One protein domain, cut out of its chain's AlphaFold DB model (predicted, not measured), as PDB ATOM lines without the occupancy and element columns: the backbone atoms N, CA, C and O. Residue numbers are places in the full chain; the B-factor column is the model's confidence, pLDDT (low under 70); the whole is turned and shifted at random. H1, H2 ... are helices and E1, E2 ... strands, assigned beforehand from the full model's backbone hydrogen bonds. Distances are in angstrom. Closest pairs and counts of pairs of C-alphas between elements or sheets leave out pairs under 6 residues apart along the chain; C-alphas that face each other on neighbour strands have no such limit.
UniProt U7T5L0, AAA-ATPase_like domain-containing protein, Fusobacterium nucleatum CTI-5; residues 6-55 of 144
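Overview. This is residues 6 to 55 of the 144 residues of the protein "AAA-ATPase_like domain-containing protein" of Fusobacterium nucleatum CTI-5 (UniProt U7T5L0). Three short helices stand round the body of this small domain with little direct contact between them, and a two-stranded hairpin, E1 and E2, makes one end of its long axis. After H3 the last residues, 48 to 55, fold back beside it with no named element. The printed part has 50 residues, with three named helices and two named strands in the order H1, H2, E1, E2, H3; the sheet, E1 - E2, is antiparallel and the class is mixed, helices and strands. It is compact, with a radius of gyration of the C-alphas of 10.7 A, and rounded, spanning 31 by 24 by 15 A.

Along the chain. H1 is residues 6 to 11, from C-alpha 6 at (-45.016, 29.569, -45.740), 8.8 A long. H2 is residues 18 to 25, 10.3 A. E1 is residues 26 to 30, 11.8 A, and E2 is residues 33 to 36, 9.9 A. H3, residues 38 to 47, measures 14.3 A and ends with C-alpha 47 at (-35.632, 38.634, -34.623).

Arrangement. H1 and H2 are close but not clearly touching, about perpendicular at 79 degrees, with the closest C-alphas, Gly 6 and Leu 18, 6.9 A apart. H1 and H3 are also close but not clearly touching, at a shallow tilt of 25 degrees, the same way; the closest C-alphas are Ile 9 and Leu 45, 7.8 A. H1 is apart from E1 and E2. The hairpin E1 and E2 is antiparallel at 143 degrees, with N 28 and O 35 at 2.9 A and N 35 and O 28 at 2.7 A within hydrogen-bond range. H2 and H3 are close but not clearly touching, at a steep tilt of 63 degrees, opposite ways; the closest C-alphas are Tyr 25 and Ser 40, 6.3 A. E1 and H3 are near each other, with 6 pairs of C-alphas within 10 A. In H1, H2 and H3 every O i to N i+4 pair is within hydrogen-bond range.

Size, cuts and confidence. The C-alphas farthest apart, Lys 13 and Gly 31, are 31.4 A from each other. The printed part has no cut and no long link. Mean pLDDT of the printed part is 81.5; residues 6 to 10 are under 70.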
ATOM      1  N   GLY A   6     -44.327  28.511 -44.987       59.72
ATOM      2  CA  GLY A   6     -45.016  29.569 -45.740       59.72
ATOM      3  C   GLY A   6     -46.061  30.320 -44.913       59.72
ATOM      4  O   GLY A   6     -46.086  31.542 -44.943       59.72
ATOM      5  N   ILE A   7     -46.833  29.591 -44.101       60.09
ATOM      6  CA  ILE A   7     -47.876  30.164 -43.236       60.09
ATOM      7  C   ILE A   7     -47.243  31.084 -42.178       60.09
ATOM      8  O   ILE A   7     -47.666  32.220 -42.008       60.09
ATOM      9  N   GLY A   8     -46.148  30.646 -41.542       63.88
ATOM     10  CA  GLY A   8     -45.443  31.472 -40.560       63.88
ATOM     11  C   GLY A   8     -44.872  32.767 -41.154       63.88
ATOM     12  O   GLY A   8     -45.007  33.834 -40.569       63.88
ATOM     13  N   ILE A   9     -44.248  32.730 -42.332       66.44
ATOM     14  CA  ILE A   9     -43.652  33.949 -42.912       66.44
ATOM     15  C   ILE A   9     -44.714  35.028 -43.187       66.44
ATOM     16  O   ILE A   9     -44.466  36.207 -42.908       66.44
ATOM     17  N   GLU A  10     -45.892  34.624 -43.668       65.81
ATOM     18  CA  GLU A  10     -47.029  35.518 -43.910       65.81
ATOM     19  C   GLU A  10     -47.605  36.076 -42.596       65.81
ATOM     20  O   GLU A  10     -47.756  37.295 -42.461       65.81
ATOM     21  N   ASP A  11     -47.815  35.223 -41.588       70.94
ATOM     22  CA  ASP A  11     -48.361  35.619 -40.279       70.94
ATOM     23  C   ASP A  11     -47.445  36.600 -39.523       70.94
ATOM     24  O   ASP A  11     -47.907  37.535 -38.862       70.94
ATOM     25  N   PHE A  12     -46.124  36.434 -39.644       71.69
ATOM     26  CA  PHE A  12     -45.137  37.254 -38.936       71.69
ATOM     27  C   PHE A  12     -44.749  38.554 -39.675       71.69
ATOM     28  O   PHE A  12     -43.903  39.311 -39.168       71.69
ATOM     29  N   LYS A  13     -45.380  38.865 -40.824       75.62
ATOM     30  CA  LYS A  13     -45.100  40.047 -41.674       75.62
ATOM     31  C   LYS A  13     -43.609  40.199 -42.001       75.62
ATOM     32  O   LYS A  13     -43.027  41.277 -41.850       75.62
ATOM     33  N   ILE A  14     -42.967  39.096 -42.368       77.00
ATOM     34  CA  ILE A  14     -41.528  39.050 -42.634       77.00
ATOM     35  C   ILE A  14     -41.249  39.548 -44.061       77.00
ATOM     36  O   ILE A  14     -41.994  39.248 -44.985       77.00
ATOM     37  N   ARG A  15     -40.173  40.329 -44.247       78.31
ATOM     38  CA  ARG A  15     -39.818  40.953 -45.542       78.31
ATOM     39  C   ARG A  15     -39.113  40.018 -46.535       78.31
ATOM     40  O   ARG A  15     -38.896  40.416 -47.671       78.31
ATOM     41  N   TYR A  16     -38.697  38.836 -46.092       78.44
ATOM     42  CA  TYR A  16     -37.911  37.887 -46.881       78.44
ATOM     43  C   TYR A  16     -38.797  36.845 -47.549       78.44
ATOM     44  O   TYR A  16     -39.748  36.352 -46.940       78.44
ATOM     45  N   GLU A  17     -38.433  36.448 -48.766       81.69
ATOM     46  CA  GLU A  17     -39.123  35.370 -49.461       81.69
ATOM     47  C   GLU A  17     -38.648  33.991 -48.971       81.69
ATOM     48  O   GLU A  17     -37.529  33.808 -48.481       81.69
ATOM     49  N   LEU A  18     -39.490  32.969 -49.157       82.12
ATOM     50  CA  LEU A  18     -39.160  31.577 -48.828       82.12
ATOM     51  C   LEU A  18     -37.816  31.084 -49.410       82.12
ATOM     52  O   LEU A  18     -37.126  30.341 -48.705       82.12
ATOM     53  N   PRO A  19     -37.403  31.454 -50.642       86.81
ATOM     54  CA  PRO A  19     -36.092  31.087 -51.175       86.81
ATOM     55  C   PRO A  19     -34.916  31.637 -50.362       86.81
ATOM     56  O   PRO A  19     -33.939  30.912 -50.157       86.81
ATOM     57  N   ASP A  20     -35.008  32.862 -49.840       89.44
ATOM     58  CA  ASP A  20     -33.948  33.453 -49.018       89.44
ATOM     59  C   ASP A  20     -33.806  32.701 -47.702       89.44
ATOM     60  O   ASP A  20     -32.711  32.241 -47.361       89.44
ATOM     61  N   VAL A  21     -34.930  32.485 -47.014       89.19
ATOM     62  CA  VAL A  21     -34.985  31.711 -45.766       89.19
ATOM     63  C   VAL A  21     -34.481  30.288 -46.002       89.19
ATOM     64  O   VAL A  21     -33.731  29.746 -45.187       89.19
ATOM     65  N   LYS A  22     -34.801  29.695 -47.162       87.69
ATOM     66  CA  LYS A  22     -34.259  28.392 -47.551       87.69
ATOM     67  C   LYS A  22     -32.748  28.431 -47.733       87.69
ATOM     68  O   LYS A  22     -32.061  27.590 -47.164       87.69
ATOM     69  N   SER A  23     -32.208  29.414 -48.445       89.12
ATOM     70  CA  SER A  23     -30.757  29.523 -48.650       89.12
ATOM     71  C   SER A  23     -29.963  29.631 -47.338       89.12
ATOM     72  O   SER A  23     -28.805  29.209 -47.272       89.12
ATOM     73  N   TRP A  24     -30.584  30.184 -46.295       91.12
ATOM     74  CA  TRP A  24     -29.960  30.404 -44.996       91.12
ATOM     75  C   TRP A  24     -30.120  29.246 -44.019       91.12
ATOM     76  O   TRP A  24     -29.152  28.935 -43.331       91.12
ATOM     77  N   TYR A  25     -31.284  28.595 -43.981       90.31
ATOM     78  CA  TYR A  25     -31.635  27.679 -42.888       90.31
ATOM     79  C   TYR A  25     -32.021  26.269 -43.325       90.31
ATOM     80  O   TYR A  25     -32.437  25.462 -42.489       90.31
ATOM     81  N   ASP A  26     -31.928  25.945 -44.616       86.50
ATOM     82  CA  ASP A  26     -32.151  24.577 -45.083       86.50
ATOM     83  C   ASP A  26     -31.120  23.646 -44.443       86.50
ATOM     84  O   ASP A  26     -29.921  23.833 -44.611       86.50
ATOM     85  N   GLY A  27     -31.567  22.733 -43.590       73.94
ATOM     86  CA  GLY A  27     -30.681  22.080 -42.629       73.94
ATOM     87  C   GLY A  27     -30.362  20.654 -43.028       73.94
ATOM     88  O   GLY A  27     -29.234  20.315 -43.369       73.94
ATOM     89  N   TYR A  28     -31.370  19.792 -42.964       76.00
ATOM     90  CA  TYR A  28     -31.140  18.364 -42.776       76.00
ATOM     91  C   TYR A  28     -32.007  17.528 -43.688       76.00
ATOM     92  O   TYR A  28     -33.158  17.870 -43.955       76.00
ATOM     93  N   LYS A  29     -31.472  16.393 -44.126       76.88
ATOM     94  CA  LYS A  29     -32.273  15.348 -44.750       76.88
ATOM     95  C   LYS A  29     -32.688  14.349 -43.673       76.88
ATOM     96  O   LYS A  29     -31.854  13.619 -43.152       76.88
ATOM     97  N   PHE A  30     -33.975  14.323 -43.345       71.50
ATOM     98  CA  PHE A  30     -34.571  13.349 -42.436       71.50
ATOM     99  C   PHE A  30     -35.446  12.385 -43.242       71.50
ATOM    100  O   PHE A  30     -36.525  12.741 -43.730       71.50
ATOM    101  N   GLY A  31     -34.940  11.169 -43.455       76.44
ATOM    102  CA  GLY A  31     -35.523  10.226 -44.407       76.44
ATOM    103  C   GLY A  31     -35.580  10.826 -45.818       76.44
ATOM    104  O   GLY A  31     -34.558  11.217 -46.382       76.44
ATOM    105  N   ASN A  32     -36.787  10.931 -46.377       77.75
ATOM    106  CA  ASN A  32     -37.025  11.542 -47.692       77.75
ATOM    107  C   ASN A  32     -37.410  13.028 -47.621       77.75
ATOM    108  O   ASN A  32     -37.701  13.631 -48.653       77.75
ATOM    109  N   SER A  33     -37.427  13.618 -46.425       78.44
ATOM    110  CA  SER A  33     -37.815  15.014 -46.226       78.44
ATOM    111  C   SER A  33     -36.602  15.888 -45.953       78.44
ATOM    112  O   SER A  33     -35.713  15.528 -45.187       78.44
ATOM    113  N   GLU A  34     -36.591  17.080 -46.537       79.31
ATOM    114  CA  GLU A  34     -35.705  18.151 -46.096       79.31
ATOM    115  C   GLU A  34     -36.345  18.836 -44.874       79.31
ATOM    116  O   GLU A  34     -37.541  19.130 -44.873       79.31
ATOM    117  N   VAL A  35     -35.559  19.170 -43.854       83.44
ATOM    118  CA  VAL A  35     -35.991  19.807 -42.599       83.44
ATOM    119  C   VAL A  35     -35.131  21.046 -42.366       83.44
ATOM    120  O   VAL A  35     -33.942  21.047 -42.673       83.44
ATOM    121  N   TYR A  36     -35.751  22.170 -42.010       86.06
ATOM    122  CA  TYR A  36     -34.994  23.388 -41.694       86.06
ATOM    123  C   TYR A  36     -34.291  23.211 -40.352       86.06
ATOM    124  O   TYR A  36     -34.798  22.463 -39.519       86.06
ATOM    125  N   ASN A  37     -33.175  23.902 -40.113       86.44
ATOM    126  CA  ASN A  37     -32.622  23.954 -38.763       86.44
ATOM    127  C   ASN A  37     -33.660  24.615 -37.825       86.44
ATOM    128  O   ASN A  37     -33.979  25.793 -38.025       86.44
ATOM    129  N   PRO A  38     -34.224  23.890 -36.834       84.00
ATOM    130  CA  PRO A  38     -35.315  24.426 -36.024       84.00
ATOM    131  C   PRO A  38     -34.884  25.634 -35.195       84.00
ATOM    132  O   PRO A  38     -35.636  26.597 -35.078       84.00
ATOM    133  N   TRP A  39     -33.658  25.612 -34.667       87.06
ATOM    134  CA  TRP A  39     -33.106  26.706 -33.876       87.06
ATOM    135  C   TRP A  39     -32.975  27.981 -34.705       87.06
ATOM    136  O   TRP A  39     -33.402  29.053 -34.269       87.06
ATOM    137  N   SER A  40     -32.442  27.864 -35.921       89.44
ATOM    138  CA  SER A  40     -32.261  29.013 -36.804       89.44
ATOM    139  C   SER A  40     -33.597  29.596 -37.260       89.44
ATOM    140  O   SER A  40     -33.748  30.814 -37.260       89.44
ATOM    141  N   ILE A  41     -34.605  28.760 -37.545       88.88
ATOM    142  CA  ILE A  41     -35.963  29.237 -37.867       88.88
ATOM    143  C   ILE A  41     -36.620  29.934 -36.675       88.88
ATOM    144  O   ILE A  41     -37.196  31.001 -36.858       88.88
ATOM    145  N   LEU A  42     -36.529  29.383 -35.462       89.25
ATOM    146  CA  LEU A  42     -37.102  30.019 -34.270       89.25
ATOM    147  C   LEU A  42     -36.497  31.406 -34.027       89.25
ATOM    148  O   LEU A  42     -37.229  32.378 -33.837       89.25
ATOM    149  N   ASN A  43     -35.169  31.516 -34.111       91.00
ATOM    150  CA  ASN A  43     -34.485  32.796 -33.955       91.00
ATOM    151  C   ASN A  43     -34.822  33.774 -35.085       91.00
ATOM    152  O   ASN A  43     -35.035  34.953 -34.815       91.00
ATOM    153  N   PHE A  44     -34.919  33.294 -36.324       90.75
ATOM    154  CA  PHE A  44     -35.346  34.105 -37.457       90.75
ATOM    155  C   PHE A  44     -36.771  34.638 -37.279       90.75
ATOM    156  O   PHE A  44     -37.009  35.816 -37.520       90.75
ATOM    157  N   LEU A  45     -37.719  33.817 -36.824       88.38
ATOM    158  CA  LEU A  45     -39.094  34.265 -36.575       88.38
ATOM    159  C   LEU A  45     -39.159  35.307 -35.448       88.38
ATOM    160  O   LEU A  45     -39.955  36.244 -35.520       88.38
ATOM    161  N   GLN A  46     -38.303  35.170 -34.432       88.81
ATOM    162  CA  GLN A  46     -38.220  36.098 -33.308       88.81
ATOM    163  C   GLN A  46     -37.593  37.447 -33.695       88.81
ATOM    164  O   GLN A  46     -38.161  38.495 -33.390       88.81
ATOM    165  N   HIS A  47     -36.429  37.431 -34.346       89.12
ATOM    166  CA  HIS A  47     -35.632  38.634 -34.623       89.12
ATOM    167  C   HIS A  47     -35.919  39.239 -36.002       89.12
ATOM    168  O   HIS A  47     -35.668  40.420 -36.219       89.12
ATOM    169  N   LYS A  48     -36.488  38.451 -36.921       87.12
ATOM    170  CA  LYS A  48     -36.834  38.824 -38.302       87.12
ATOM    171  C   LYS A  48     -35.638  39.234 -39.160       87.12
ATOM    172  O   LYS A  48     -35.802  40.000 -40.107       87.12
ATOM    173  N   GLU A  49     -34.460  38.689 -38.869       88.88
ATOM    174  CA  GLU A  49     -33.210  38.971 -39.579       88.88
ATOM    175  C   GLU A  49     -32.539  37.681 -40.049       88.88
ATOM    176  O   GLU A  49     -32.526  36.673 -39.348       88.88
ATOM    177  N   LEU A  50     -31.969  37.694 -41.257       89.25
ATOM    178  CA  LEU A  50     -31.201  36.558 -41.766       89.25
ATOM    179  C   LEU A  50     -29.782  36.579 -41.195       89.25
ATOM    180  O   LEU A  50     -28.873  37.195 -41.755       89.25
ATOM    181  N   GLU A  51     -29.593  35.875 -40.086       88.12
ATOM    182  CA  GLU A  51     -28.301  35.727 -39.422       88.12
ATOM    183  C   GLU A  51     -27.889  34.270 -39.213       88.12
ATOM    184  O   GLU A  51     -28.685  33.349 -39.369       88.12
ATOM    185  N   ALA A  52     -26.618  34.073 -38.848       87.44
ATOM    186  CA  ALA A  52     -26.063  32.773 -38.497       87.44
ATOM    187  C   ALA A  52     -26.353  32.439 -37.017       87.44
ATOM    188  O   ALA A  52     -25.488  32.595 -36.155       87.44
ATOM    189  N   TYR A  53     -27.582  32.028 -36.716       86.56
ATOM    190  CA  TYR A  53     -28.075  31.718 -35.373       86.56
ATOM    191  C   TYR A  53     -27.536  30.400 -34.812       86.56
ATOM    192  O   TYR A  53     -27.174  30.350 -33.636       86.56
ATOM    193  N   TRP A  54     -27.419  29.350 -35.630       81.44
ATOM    194  CA  TRP A  54     -26.837  28.068 -35.191       81.44
ATOM    195  C   TRP A  54     -25.383  28.214 -34.736       81.44
ATOM    196  O   TRP A  54     -24.936  27.600 -33.768       81.44
ATOM    197  N   VAL A  55     -24.659  29.106 -35.407       71.12
ATOM    198  CA  VAL A  55     -23.228  29.375 -35.222       71.12
ATOM    199  C   VAL A  55     -22.928  30.107 -33.909       71.12
ATOM    200  O   VAL A  55     -21.800  30.094 -33.422       71.12
TER     201      VAL A  55